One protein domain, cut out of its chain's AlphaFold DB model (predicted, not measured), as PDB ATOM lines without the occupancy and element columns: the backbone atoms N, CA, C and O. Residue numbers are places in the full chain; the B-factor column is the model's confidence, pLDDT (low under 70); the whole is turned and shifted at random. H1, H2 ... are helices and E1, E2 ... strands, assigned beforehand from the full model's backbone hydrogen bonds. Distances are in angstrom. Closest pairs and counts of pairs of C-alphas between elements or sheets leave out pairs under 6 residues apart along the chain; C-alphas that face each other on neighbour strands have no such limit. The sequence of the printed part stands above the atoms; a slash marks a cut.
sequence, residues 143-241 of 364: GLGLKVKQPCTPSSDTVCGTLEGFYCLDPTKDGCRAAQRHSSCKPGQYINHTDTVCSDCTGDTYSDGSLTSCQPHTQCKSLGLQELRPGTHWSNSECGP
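AT A GLANCE: This is residues 143 to 241 of the 364 residues of the protein "TNFR-Cys domain-containing protein" of Oncorhynchus mykiss (UniProt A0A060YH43). With little regular structure, this is a loose, elongated string of four small antiparallel hairpins, E1-E2, E3-E4, E5-E6 and E7-E8, with H1 beside the last; residues 152 to 157 stick out at one end. Of 99 printed residues, 32 are in named elements, mostly strand, in the order E1 E2 E3 E4 E5 E6 H1 E7 E8. The radius of gyration of the C-alphas is 17.8 A, the spans 54 by 30 by 21 A.

HOW THE PARTS SIT: Look first at the hairpin of E1, residues 146 to 150, and E2, residues 159 to 162: N 147 and O 161, 2.8 A, are within hydrogen-bond range. Next, E3, residues 166 to 168, pairs with E4, residues 179 to 181, through N 167 and O 180, 2.9 A. E5, residues 189 to 191, is apart from E4 and pairs with E6, residues 198 to 200, through N 190 and O 199, 2.8 A. H1, residues 220 to 223, too short for O i to N i+4 pairs, precedes E7, residues 226 to 229, and E8, residues 238 to 240, whose N 228 and O 238 are 2.8 A apart.

IN THESE COORDINATES: Find C-alpha 146 at (49.765, 52.821, 4.640); E1 runs 11.9 A. E8 ends at C-alpha 240, (23.602, 30.410, -10.961).

THE WHOLE: The farthest C-alphas, Ser 155 and Leu 228, are 55.2 A apart. The printed part has no cut; the link E6 to H1 is long, 19 residues. Residues 193 to 196 have pLDDT under 70.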
ATOM      1  N   GLY A 143      45.536  55.622   8.488       87.06
ATOM      2  CA  GLY A 143      44.938  56.920   8.159       87.06
ATOM      3  C   GLY A 143      45.672  57.673   7.045       87.06
ATOM      4  O   GLY A 143      45.067  58.494   6.360       87.06
ATOM      5  N   LEU A 144      46.946  57.346   6.808       87.81
ATOM      6  CA  LEU A 144      47.753  57.858   5.697       87.81
ATOM      7  C   LEU A 144      47.769  56.911   4.490       87.81
ATOM      8  O   LEU A 144      48.621  57.048   3.614       87.81
ATOM      9  N   GLY A 145      46.876  55.917   4.447       88.56
ATOM     10  CA  GLY A 145      46.829  54.962   3.342       88.56
ATOM     11  C   GLY A 145      47.960  53.930   3.363       88.56
ATOM     12  O   GLY A 145      48.292  53.377   2.313       88.56
ATOM     13  N   LEU A 146      48.591  53.688   4.517       93.44
ATOM     14  CA  LEU A 146      49.765  52.821   4.640       93.44
ATOM     15  C   LEU A 146      49.441  51.494   5.332       93.44
ATOM     16  O   LEU A 146      48.558  51.401   6.182       93.44
ATOM     17  N   LYS A 147      50.205  50.457   4.989       93.25
ATOM     18  CA  LYS A 147      50.196  49.149   5.651       93.25
ATOM     19  C   LYS A 147      51.613  48.676   5.932       93.25
ATOM     20  O   LYS A 147      52.533  48.975   5.174       93.25
ATOM     21  N   VAL A 148      51.801  47.900   6.992       93.50
ATOM     22  CA  VAL A 148      53.101  47.283   7.281       93.50
ATOM     23  C   VAL A 148      53.387  46.214   6.223       93.50
ATOM     24  O   VAL A 148      52.657  45.230   6.121       93.50
ATOM     25  N   LYS A 149      54.440  46.410   5.422       91.81
ATOM     26  CA  LYS A 149      54.941  45.421   4.453       91.81
ATOM     27  C   LYS A 149      55.993  44.522   5.097       91.81
ATOM     28  O   LYS A 149      55.975  43.315   4.888       91.81
ATOM     29  N   GLN A 150      56.884  45.116   5.890       91.81
ATOM     30  CA  GLN A 150      57.880  44.402   6.682       91.81
ATOM     31  C   GLN A 150      57.840  44.917   8.122       91.81
ATOM     32  O   GLN A 150      57.899  46.136   8.316       91.81
ATOM     33  N   PRO A 151      57.725  44.028   9.123       92.62
ATOM     34  CA  PRO A 151      57.708  44.436  10.520       92.62
ATOM     35  C   PRO A 151      59.083  44.947  10.958       92.62
ATOM     36  O   PRO A 151      60.112  44.528  10.423       92.62
ATOM     37  N   CYS A 152      59.090  45.817  11.969       92.69
ATOM     38  CA  CYS A 152      60.335  46.268  12.574       92.69
ATOM     39  C   CYS A 152      61.066  45.110  13.260       92.69
ATOM     40  O   CYS A 152      60.449  44.277  13.929       92.69
ATOM     41  N   THR A 153      62.388  45.096  13.142       92.12
ATOM     42  CA  THR A 153      63.264  44.189  13.885       92.12
ATOM     43  C   THR A 153      64.333  45.009  14.603       92.12
ATOM     44  O   THR A 153      64.571  46.150  14.213       92.12
ATOM     45  N   PRO A 154      65.043  44.463  15.606       90.69
ATOM     46  CA  PRO A 154      66.132  45.201  16.242       90.69
ATOM     47  C   PRO A 154      67.152  45.727  15.224       90.69
ATOM     48  O   PRO A 154      67.697  46.807  15.408       90.69
ATOM     49  N   SER A 155      67.375  45.013  14.119       90.56
ATOM     50  CA  SER A 155      68.344  45.370  13.081       90.56
ATOM     51  C   SER A 155      67.757  46.058  11.842       90.56
ATOM     52  O   SER A 155      68.498  46.309  10.899       90.56
ATOM     53  N   SER A 156      66.450  46.324  11.770       91.31
ATOM     54  CA  SER A 156      65.835  46.916  10.572       91.31
ATOM     55  C   SER A 156      64.573  47.705  10.892       91.31
ATOM     56  O   SER A 156      63.749  47.246  11.679       91.31
ATOM     57  N   ASP A 157      64.377  48.836  10.215       92.69
ATOM     58  CA  ASP A 157      63.146  49.619  10.345       92.69
ATOM     59  C   ASP A 157      61.911  48.854   9.840       92.69
ATOM     60  O   ASP A 157      62.015  47.903   9.055       92.69
ATOM     61  N   THR A 158      60.729  49.317  10.242       92.69
ATOM     62  CA  THR A 158      59.468  48.982   9.584       92.69
ATOM     63  C   THR A 158      59.483  49.505   8.151       92.69
ATOM     64  O   THR A 158      59.729  50.686   7.907       92.69
ATOM     65  N   VAL A 159      59.112  48.656   7.196       93.50
ATOM     66  CA  VAL A 159      58.876  49.091   5.816       93.50
ATOM     67  C   VAL A 159      57.376  49.231   5.593       93.50
ATOM     68  O   VAL A 159      56.633  48.245   5.652       93.50
ATOM     69  N   CYS A 160      56.930  50.455   5.315       94.00
ATOM     70  CA  CYS A 160      55.539  50.750   4.989       94.00
ATOM     71  C   CYS A 160      55.279  50.566   3.489       94.00
ATOM     72  O   CYS A 160      56.015  51.078   2.650       94.00
ATOM     73  N   GLY A 161      54.225  49.829   3.151       91.00
ATOM     74  CA  GLY A 161      53.642  49.759   1.814       91.00
ATOM     75  C   GLY A 161      52.332  50.542   1.739       91.00
ATOM     76  O   GLY A 161      51.830  51.027   2.750       91.00
ATOM     77  N   THR A 162      51.758  50.642   0.544       90.06
ATOM     78  CA  THR A 162      50.454  51.280   0.334       90.06
ATOM     79  C   THR A 162      49.304  50.307   0.601       90.06
ATOM     80  O   THR A 162      49.408  49.097   0.359       90.06
ATOM     81  N   LEU A 163      48.197  50.831   1.125       88.06
ATOM     82  CA  LEU A 163      46.920  50.125   1.167       88.06
ATOM     83  C   LEU A 163      46.363  49.935  -0.250       88.06
ATOM     84  O   LEU A 163      46.734  50.636  -1.192       88.06
ATOM     85  N   GLU A 164      45.481  48.951  -0.405       81.56
ATOM     86  CA  GLU A 164      44.804  48.726  -1.683       81.56
ATOM     87  C   GLU A 164      43.949  49.941  -2.049       81.56
ATOM     88  O   GLU A 164      43.243  50.491  -1.203       81.56
ATOM     89  N   GLY A 165      44.049  50.388  -3.303       76.81
ATOM     90  CA  GLY A 165      43.391  51.616  -3.748       76.81
ATOM     91  C   GLY A 165      44.096  52.906  -3.310       76.81
ATOM     92  O   GLY A 165      43.493  53.971  -3.415       76.81
ATOM     93  N   PHE A 166      45.355  52.848  -2.855       83.81
ATOM     94  CA  PHE A 166      46.183  54.025  -2.576       83.81
ATOM     95  C   PHE A 166      47.476  54.015  -3.402       83.81
ATOM     96  O   PHE A 166      48.132  52.977  -3.529       83.81
ATOM     97  N   TYR A 167      47.885  55.188  -3.891       84.19
ATOM     98  CA  TYR A 167      49.193  55.392  -4.515       84.19
ATOM     99  C   TYR A 167      50.156  56.102  -3.577       84.19
ATOM    100  O   TYR A 167      49.759  56.871  -2.702       84.19
ATOM    101  N   CYS A 168      51.444  55.843  -3.779       87.94
ATOM    102  CA  CYS A 168      52.482  56.470  -2.985       87.94
ATOM    103  C   CYS A 168      52.744  57.904  -3.456       87.94
ATOM    104  O   CYS A 168      53.026  58.126  -4.632       87.94
ATOM    105  N   LEU A 169      52.689  58.856  -2.525       85.81
ATOM    106  CA  LEU A 169      53.085  60.245  -2.759       85.81
ATOM    107  C   LEU A 169      54.576  60.464  -2.504       85.81
ATOM    108  O   LEU A 169      55.221  61.216  -3.227       85.81
ATOM    109  N   ASP A 170      55.108  59.812  -1.470       86.69
ATOM    110  CA  ASP A 170      56.494  59.972  -1.025       86.69
ATOM    111  C   ASP A 170      57.202  58.604  -0.986       86.69
ATOM    112  O   ASP A 170      57.174  57.915   0.048       86.69
ATOM    113  N   PRO A 171      57.749  58.151  -2.134       87.25
ATOM    114  CA  PRO A 171      58.415  56.860  -2.246       87.25
ATOM    115  C   PRO A 171      59.769  56.870  -1.533       87.25
ATOM    116  O   PRO A 171      60.596  57.761  -1.722       87.25
ATOM    117  N   THR A 172      60.030  55.828  -0.747       86.25
ATOM    118  CA  THR A 172      61.348  55.547  -0.163       86.25
ATOM    119  C   THR A 172      62.008  54.373  -0.880       86.25
ATOM    120  O   THR A 172      61.398  53.726  -1.727       86.25
ATOM    121  N   LYS A 173      63.274  54.083  -0.548       82.38
ATOM    122  CA  LYS A 173      64.068  53.019  -1.185       82.38
ATOM    123  C   LYS A 173      63.333  51.671  -1.255       82.38
ATOM    124  O   LYS A 173      63.397  51.010  -2.284       82.38
ATOM    125  N   ASP A 174      62.617  51.309  -0.187       85.06
ATOM    126  CA  ASP A 174      61.960  50.002  -0.048       85.06
ATOM    127  C   ASP A 174      60.443  50.098   0.249       85.06
ATOM    128  O   ASP A 174      59.764  49.068   0.347       85.06
ATOM    129  N   GLY A 175      59.886  51.314   0.365       88.56
ATOM    130  CA  GLY A 175      58.513  51.544   0.825       88.56
ATOM    131  C   GLY A 175      57.915  52.911   0.468       88.56
ATOM    132  O   GLY A 175      58.271  53.529  -0.533       88.56
ATOM    133  N   CYS A 176      56.961  53.366   1.283       90.88
ATOM    134  CA  CYS A 176      56.214  54.607   1.095       90.88
ATOM    135  C   CYS A 176      55.957  55.319   2.431       90.88
ATOM    136  O   CYS A 176      55.501  54.682   3.380       90.88
ATOM    137  N   ARG A 177      56.219  56.631   2.515       88.19
ATOM    138  CA  ARG A 177      56.000  57.432   3.742       88.19
ATOM    139  C   ARG A 177      54.625  58.075   3.841       88.19
ATOM    140  O   ARG A 177      54.181  58.376   4.943       88.19
ATOM    141  N   ALA A 178      53.976  58.315   2.710       87.38
ATOM    142  CA  ALA A 178      52.643  58.894   2.646       87.38
ATOM    143  C   ALA A 178      51.948  58.393   1.386       87.38
ATOM    144  O   ALA A 178      52.542  58.416   0.305       87.38
ATOM    145  N   ALA A 179      50.701  57.955   1.524       89.19
ATOM    146  CA  ALA A 179      49.897  57.503   0.409       89.19
ATOM    147  C   ALA A 179      48.610  58.321   0.306       89.19
ATOM    148  O   ALA A 179      48.096  58.854   1.289       89.19
ATOM    149  N   GLN A 180      48.087  58.423  -0.908       86.06
ATOM    150  CA  GLN A 180      46.817  59.073  -1.183       86.06
ATOM    151  C   GLN A 180      45.883  58.086  -1.858       86.06
ATOM    152  O   GLN A 180      46.309  57.229  -2.633       86.06
ATOM    153  N   ARG A 181      44.599  58.176  -1.508       83.38
ATOM    154  CA  ARG A 181      43.579  57.329  -2.108       83.38
ATOM    155  C   ARG A 181      43.491  57.651  -3.588       83.38
ATOM    156  O   ARG A 181      43.424  58.824  -3.946       83.38
ATOM    157  N   HIS A 182      43.434  56.606  -4.394       77.88
ATOM    158  CA  HIS A 182      43.142  56.755  -5.796       77.88
ATOM    159  C   HIS A 182      41.766  57.398  -6.025       77.88
ATOM    160  O   HIS A 182      40.784  57.081  -5.341       77.88
ATOM    161  N   SER A 183      41.695  58.293  -6.999       78.06
ATOM    162  CA  SER A 183      40.471  58.769  -7.611       78.06
ATOM    163  C   SER A 183      39.707  57.600  -8.235       78.06
ATOM    164  O   SER A 183      40.279  56.655  -8.779       78.06
ATOM    165  N   SER A 184      38.382  57.628  -8.110       76.69
ATOM    166  CA  SER A 184      37.535  56.623  -8.746       76.69
ATOM    167  C   SER A 184      37.373  56.968 -10.226       76.69
ATOM    168  O   SER A 184      36.844  58.027 -10.569       76.69
ATOM    169  N   CYS A 185      37.825  56.066 -11.094       84.50
ATOM    170  CA  CYS A 185      37.566  56.100 -12.527       84.50
ATOM    171  C   CYS A 185      36.103  55.730 -12.827       84.50
ATOM    172  O   CYS A 185      35.326  55.359 -11.941       84.50
ATOM    173  N   LYS A 186      35.697  55.836 -14.096       87.12
ATOM    174  CA  LYS A 186      34.360  55.392 -14.509       87.12
ATOM    175  C   LYS A 186      34.280  53.857 -14.483       87.12
ATOM    176  O   LYS A 186      35.293  53.201 -14.729       87.12
ATOM    177  N   PRO A 187      33.092  53.269 -14.260       88.50
ATOM    178  CA  PRO A 187      32.897  51.836 -14.457       88.50
ATOM    179  C   PRO A 187      33.324  51.431 -15.873       88.50
ATOM    180  O   PRO A 187      33.032  52.150 -16.830       88.50
ATOM    181  N   GLY A 188      34.025  50.307 -16.012       86.75
ATOM    182  CA  GLY A 188      34.686  49.946 -17.272       86.75
ATOM    183  C   GLY A 188      36.142  50.383 -17.375       86.75
ATOM    184  O   GLY A 188      36.818  49.968 -18.311       86.75
ATOM    185  N   GLN A 189      36.634  51.183 -16.426       88.81
ATOM    186  CA  GLN A 189      38.000  51.693 -16.412       88.81
ATOM    187  C   GLN A 189      38.745  51.279 -15.142       88.81
ATOM    188  O   GLN A 189      38.144  51.044 -14.091       88.81
ATOM    189  N   TYR A 190      40.066  51.207 -15.226       86.12
ATOM    190  CA  TYR A 190      40.961  50.957 -14.100       86.12
ATOM    191  C   TYR A 190      42.009  52.067 -13.985       86.12
ATOM    192  O   TYR A 190      42.308  52.770 -14.954       86.12
ATOM    193  N   ILE A 191      42.567  52.227 -12.789       84.25
ATOM    194  CA  ILE A 191      43.563  53.257 -12.490       84.25
ATOM    195  C   ILE A 191      44.950  52.760 -12.908       84.25
ATOM    196  O   ILE A 191      45.410  51.721 -12.440       84.25
ATOM    197  N   ASN A 192      45.633  53.496 -13.781       77.75
ATOM    198  CA  ASN A 192      46.855  53.050 -14.442       77.75
ATOM    199  C   ASN A 192      48.106  53.767 -13.908       77.75
ATOM    200  O   ASN A 192      48.288  54.935 -14.227       77.75
ATOM    201  N   HIS A 193      48.999  53.058 -13.198       63.75
ATOM    202  CA  HIS A 193      50.309  53.489 -12.639       63.75
ATOM    203  C   HIS A 193      50.303  54.720 -11.703       63.75
ATOM    204  O   HIS A 193      50.969  54.713 -10.671       63.75
ATOM    205  N   THR A 194      49.560  55.766 -12.044       64.31
ATOM    206  CA  THR A 194      49.393  57.032 -11.342       64.31
ATOM    207  C   THR A 194      47.922  57.417 -11.357       64.31
ATOM    208  O   THR A 194      47.219  57.186 -12.337       64.31
ATOM    209  N   ASP A 195      47.473  58.065 -10.290       63.34
ATOM    210  CA  ASP A 195      46.062  58.364 -10.044       63.34
ATOM    211  C   ASP A 195      45.369  59.290 -11.060       63.34
ATOM    212  O   ASP A 195      44.168  59.524 -11.007       63.34
ATOM    213  N   THR A 196      46.132  59.840 -11.996       66.12
ATOM    214  CA  THR A 196      45.668  60.785 -13.012       66.12
ATOM    215  C   THR A 196      45.283  60.126 -14.332       66.12
ATOM    216  O   THR A 196      44.735  60.803 -15.202       66.12
ATOM    217  N   VAL A 197      45.554  58.828 -14.511       80.12
ATOM    218  CA  VAL A 197      45.333  58.133 -15.784       80.12
ATOM    219  C   VAL A 197      44.399  56.946 -15.574       80.12
ATOM    220  O   VAL A 197      44.768  55.952 -14.956       80.12
ATOM    221  N   CYS A 198      43.193  57.044 -16.130       87.25
ATOM    222  CA  CYS A 198      42.252  55.933 -16.234       87.25
ATOM    223  C   CYS A 198      42.405  55.260 -17.602       87.25
ATOM    224  O   CYS A 198      42.458  55.947 -18.623       87.25
ATOM    225  N   SER A 199      42.435  53.931 -17.618       88.06
ATOM    226  CA  SER A 199      42.496  53.118 -18.836       88.06
ATOM    227  C   SER A 199      41.274  52.207 -18.927       88.06
ATOM    228  O   SER A 199      40.764  51.760 -17.903       88.06
ATOM    229  N   ASP A 200      40.810  51.911 -20.140       90.56
ATOM    230  CA  ASP A 200      39.649  51.040 -20.354       90.56
ATOM    231  C   ASP A 200      40.008  49.559 -20.154       90.56
ATOM    232  O   ASP A 200      41.085  49.101 -20.550       90.56
ATOM    233  N   CYS A 201      39.090  48.791 -19.564       90.56
ATOM    234  CA  CYS A 201      39.191  47.338 -19.498       90.56
ATOM    235  C   CYS A 201      38.897  46.719 -20.868       90.56
ATOM    236  O   CYS A 201      37.939  47.089 -21.543       90.56
ATOM    237  N   THR A 202      39.704  45.734 -21.265       90.00
ATOM    238  CA  THR A 202      39.572  45.024 -22.547       90.00
ATOM    239  C   THR A 202      39.427  43.519 -22.337       90.00
ATOM    240  O   THR A 202      39.907  42.983 -21.337       90.00
ATOM    241  N   GLY A 203      38.818  42.823 -23.301       87.50
ATOM    242  CA  GLY A 203      38.602  41.372 -23.229       87.50
ATOM    243  C   GLY A 203      37.648  40.968 -22.100       87.50
ATOM    244  O   GLY A 203      36.752  41.730 -21.743       87.50
ATOM    245  N   ASP A 204      37.869  39.793 -21.513       87.25
ATOM    246  CA  ASP A 204      37.023  39.221 -20.451       87.25
ATOM    247  C   ASP A 204      37.402  39.759 -19.062       87.25
ATOM    248  O   ASP A 204      37.666  39.005 -18.122       87.25
ATOM    249  N   THR A 205      37.522  41.082 -18.945       91.88
ATOM    250  CA  THR A 205      37.887  41.750 -17.694       91.88
ATOM    251  C   THR A 205      36.939  42.893 -17.363       91.88
ATOM    252  O   THR A 205      36.355  43.511 -18.259       91.88
ATOM    253  N   TYR A 206      36.788  43.179 -16.069       91.38
ATOM    254  CA  TYR A 206      35.908  44.218 -15.558       91.38
ATOM    255  C   TYR A 206      36.536  45.046 -14.436       91.38
ATOM    256  O   TYR A 206      37.444  44.598 -13.734       91.38
ATOM    257  N   SER A 207      36.021  46.263 -14.264       90.69
ATOM    258  CA  SER A 207      36.333  47.145 -13.142       90.69
ATOM    259  C   SER A 207      35.143  48.048 -12.823       90.69
ATOM    260  O   SER A 207      34.468  48.559 -13.720       90.69
ATOM    261  N   ASP A 208      34.905  48.276 -11.535       86.81
ATOM    262  CA  ASP A 208      33.906  49.221 -11.030       86.81
ATOM    263  C   ASP A 208      34.407  50.680 -11.026       86.81
ATOM    264  O   ASP A 208      33.665  51.588 -10.658       86.81
ATOM    265  N   GLY A 209      35.654  50.907 -11.458       81.62
ATOM    266  CA  GLY A 209      36.316  52.211 -11.454       81.62
ATOM    267  C   GLY A 209      37.194  52.464 -10.225       81.62
ATOM    268  O   GLY A 209      37.931  53.444 -10.200       81.62
ATOM    269  N   SER A 210      37.160  51.593  -9.215       81.50
ATOM    270  CA  SER A 210      37.982  51.723  -8.003       81.50
ATOM    271  C   SER A 210      39.278  50.904  -8.046       81.50
ATOM    272  O   SER A 210      40.155  51.076  -7.196       81.50
ATOM    273  N   LEU A 211      39.407  50.014  -9.032       81.06
ATOM    274  CA  LEU A 211      40.502  49.053  -9.123       81.06
ATOM    275  C   LEU A 211      41.711  49.617  -9.877       81.06
ATOM    276  O   LEU A 211      41.576  50.321 -10.876       81.06
ATOM    277  N   THR A 212      42.911  49.232  -9.439       81.31
ATOM    278  CA  THR A 212      44.191  49.548 -10.108       81.31
ATOM    279  C   THR A 212      44.530  48.590 -11.254       81.31
ATOM    280  O   THR A 212      45.515  48.774 -11.963       81.31
ATOM    281  N   SER A 213      43.728  47.543 -11.439       85.75
ATOM    282  CA  SER A 213      43.812  46.599 -12.552       85.75
ATOM    283  C   SER A 213      42.444  45.966 -12.769       85.75
ATOM    284  O   SER A 213      41.740  45.677 -11.800       85.75
ATOM    285  N   CYS A 214      42.080  45.700 -14.024       89.12
ATOM    286  CA  CYS A 214      40.852  44.971 -14.334       89.12
ATOM    287  C   CYS A 214      40.929  43.537 -13.801       89.12
ATOM    288  O   CYS A 214      41.968  42.877 -13.909       89.12
ATOM    289  N   GLN A 215      39.827  43.054 -13.237       90.75
ATOM    290  CA  GLN A 215      39.694  41.673 -12.792       90.75
ATOM    291  C   GLN A 215      39.119  40.808 -13.911       90.75
ATOM    292  O   GLN A 215      38.254  41.279 -14.645       90.75
ATOM    293  N   PRO A 216      39.554  39.548 -14.050       92.69
ATOM    294  CA  PRO A 216      38.959  38.633 -15.013       92.69
ATOM    295  C   PRO A 216      37.516  38.284 -14.632       92.69
ATOM    296  O   PRO A 216      37.177  38.205 -13.448       92.69
ATOM    297  N   HIS A 217      36.672  38.040 -15.634       91.62
ATOM    298  CA  HIS A 217      35.320  37.532 -15.418       91.62
ATOM    299  C   HIS A 217      35.337  36.125 -14.818       91.62
ATOM    300  O   HIS A 217      36.174  35.279 -15.150       91.62
ATOM    301  N   THR A 218      34.364  35.848 -13.954       91.25
ATOM    302  CA  THR A 218      34.140  34.510 -13.415       91.25
ATOM    303  C   THR A 218      33.657  33.582 -14.523       91.25
ATOM    304  O   THR A 218      32.562  33.738 -15.058       91.25
ATOM    305  N   GLN A 219      34.435  32.544 -14.822       90.62
ATOM    306  CA  GLN A 219      34.030  31.520 -15.779       90.62
ATOM    307  C   GLN A 219      33.015  30.559 -15.141       90.62
ATOM    308  O   GLN A 219      33.376  29.559 -14.525       90.62
ATOM    309  N   CYS A 220      31.715  30.819 -15.307       89.62
ATOM    310  CA  CYS A 220      30.669  29.973 -14.711       89.62
ATOM    311  C   CYS A 220      30.782  28.498 -15.138       89.62
ATOM    312  O   CYS A 220      30.566  27.592 -14.330       89.62
ATOM    313  N   LYS A 221      31.220  28.247 -16.379       86.19
ATOM    314  CA  LYS A 221      31.407  26.896 -16.925       86.19
ATOM    315  C   LYS A 221      32.471  26.089 -16.175       86.19
ATOM    316  O   LYS A 221      32.278  24.891 -15.987       86.19
ATOM    317  N   SER A 222      33.560  26.717 -15.720       86.62
ATOM    318  CA  SER A 222      34.596  26.021 -14.939       86.62
ATOM    319  C   SER A 222      34.133  25.698 -13.518       86.62
ATOM    320  O   SER A 222      34.650  24.773 -12.902       86.62
ATOM    321  N   LEU A 223      33.138  26.430 -13.010       85.12
ATOM    322  CA  LEU A 223      32.502  26.186 -11.715       85.12
ATOM    323  C   LEU A 223      31.320  25.204 -11.800       85.12
ATOM    324  O   LEU A 223      30.668  24.949 -10.791       85.12
ATOM    325  N   GLY A 224      31.012  24.665 -12.988       83.56
ATOM    326  CA  GLY A 224      29.844  23.803 -13.201       83.56
ATOM    327  C   GLY A 224      28.499  24.531 -13.066       83.56
ATOM    328  O   GLY A 224      27.459  23.888 -12.936       83.56
ATOM    329  N   LEU A 225      28.508  25.866 -13.090       87.81
ATOM    330  CA  LEU A 225      27.330  26.721 -12.960       87.81
ATOM    331  C   LEU A 225      26.880  27.240 -14.330       87.81
ATOM    332  O   LEU A 225      27.662  27.323 -15.279       87.81
ATOM    333  N   GLN A 226      25.603  27.608 -14.437       87.38
ATOM    334  CA  GLN A 226      25.083  28.287 -15.620       87.38
ATOM    335  C   GLN A 226      25.349  29.787 -15.507       87.38
ATOM    336  O   GLN A 226      25.088  30.390 -14.468       87.38
ATOM    337  N   GLU A 227      25.843  30.391 -16.584       89.06
ATOM    338  CA  GLU A 227      25.918  31.845 -16.690       89.06
ATOM    339  C   GLU A 227      24.499  32.406 -16.843       89.06
ATOM    340  O   GLU A 227      23.804  32.116 -17.819       89.06
ATOM    341  N   LEU A 228      24.047  33.151 -15.834       87.38
ATOM    342  CA  LEU A 228      22.752  33.831 -15.833       87.38
ATOM    343  C   LEU A 228      22.842  35.144 -16.603       87.38
ATOM    344  O   LEU A 228      21.945  35.475 -17.381       87.38
ATOM    345  N   ARG A 229      23.935  35.880 -16.384       87.50
ATOM    346  CA  ARG A 229      24.200  37.161 -17.026       87.50
ATOM    347  C   ARG A 229      25.665  37.239 -17.455       87.50
ATOM    348  O   ARG A 229      26.529  37.017 -16.604       87.50
ATOM    349  N   PRO A 230      25.939  37.572 -18.730       88.00
ATOM    350  CA  PRO A 230      27.301  37.714 -19.208       88.00
ATOM    351  C   PRO A 230      28.010  38.883 -18.526       88.00
ATOM    352  O   PRO A 230      27.401  39.930 -18.276       88.00
ATOM    353  N   GLY A 231      29.297  38.693 -18.251       88.50
ATOM    354  CA  GLY A 231      30.184  39.743 -17.775       88.50
ATOM    355  C   GLY A 231      30.316  40.866 -18.802       88.50
ATOM    356  O   GLY A 231      30.265  40.656 -20.013       88.50
ATOM    357  N   THR A 232      30.478  42.088 -18.312       90.25
ATOM    358  CA  THR A 232      30.746  43.286 -19.117       90.25
ATOM    359  C   THR A 232      32.009  43.962 -18.598       90.25
ATOM    360  O   THR A 232      32.523  43.594 -17.545       90.25
ATOM    361  N   HIS A 233      32.509  44.997 -19.271       89.81
ATOM    362  CA  HIS A 233      33.681  45.724 -18.769       89.81
ATOM    363  C   HIS A 233      33.443  46.418 -17.412       89.81
ATOM    364  O   HIS A 233      34.397  46.735 -16.710       89.81
ATOM    365  N   TRP A 234      32.189  46.616 -16.999       88.75
ATOM    366  CA  TRP A 234      31.833  47.254 -15.726       88.75
ATOM    367  C   TRP A 234      31.235  46.293 -14.688       88.75
ATOM    368  O   TRP A 234      30.950  46.715 -13.569       88.75
ATOM    369  N   SER A 235      31.012  45.018 -15.024       88.38
ATOM    370  CA  SER A 235      30.410  44.047 -14.102       88.38
ATOM    371  C   SER A 235      30.872  42.619 -14.372       88.38
ATOM    372  O   SER A 235      31.003  42.210 -15.522       88.38
ATOM    373  N   ASN A 236      31.030  41.829 -13.313       91.81
ATOM    374  CA  ASN A 236      31.360  40.413 -13.434       91.81
ATOM    375  C   ASN A 236      30.210  39.583 -14.041       91.81
ATOM    376  O   ASN A 236      29.053  40.009 -14.004       91.81
ATOM    377  N   SER A 237      30.524  38.382 -14.535       90.94
ATOM    378  CA  SER A 237      29.530  37.367 -14.896       90.94
ATOM    379  C   SER A 237      28.773  36.881 -13.656       90.94
ATOM    380  O   SER A 237      29.375  36.549 -12.631       90.94
ATOM    381  N   GLU A 238      27.447  36.796 -13.759       91.50
ATOM    382  CA  GLU A 238      26.595  36.243 -12.705       91.50
ATOM    383  C   GLU A 238      26.353  34.756 -12.969       91.50
ATOM    384  O   GLU A 238      25.777  34.374 -13.991       91.50
ATOM    385  N   CYS A 239      26.776  33.909 -12.032       92.25
ATOM    386  CA  CYS A 239      26.616  32.462 -12.123       92.25
ATOM    387  C   CYS A 239      25.477  31.981 -11.221       92.25
ATOM    388  O   CYS A 239      25.336  32.430 -10.085       92.25
ATOM    389  N   GLY A 240      24.699  31.016 -11.704       86.44
ATOM    390  CA  GLY A 240      23.602  30.410 -10.961       86.44
ATOM    391  C   GLY A 240      23.541  28.894 -11.122       86.44
ATOM    392  O   GLY A 240      24.178  28.328 -12.018       86.44
ATOM    393  N   PRO A 241      22.776  28.207 -10.259       84.12
ATOM    394  CA  PRO A 241      22.518  26.786 -10.427       84.12
ATOM    395  C   PRO A 241      21.814  26.544 -11.766       84.12
ATOM    396  O   PRO A 241      20.960  27.334 -12.176       84.12
TER     397      PRO A 241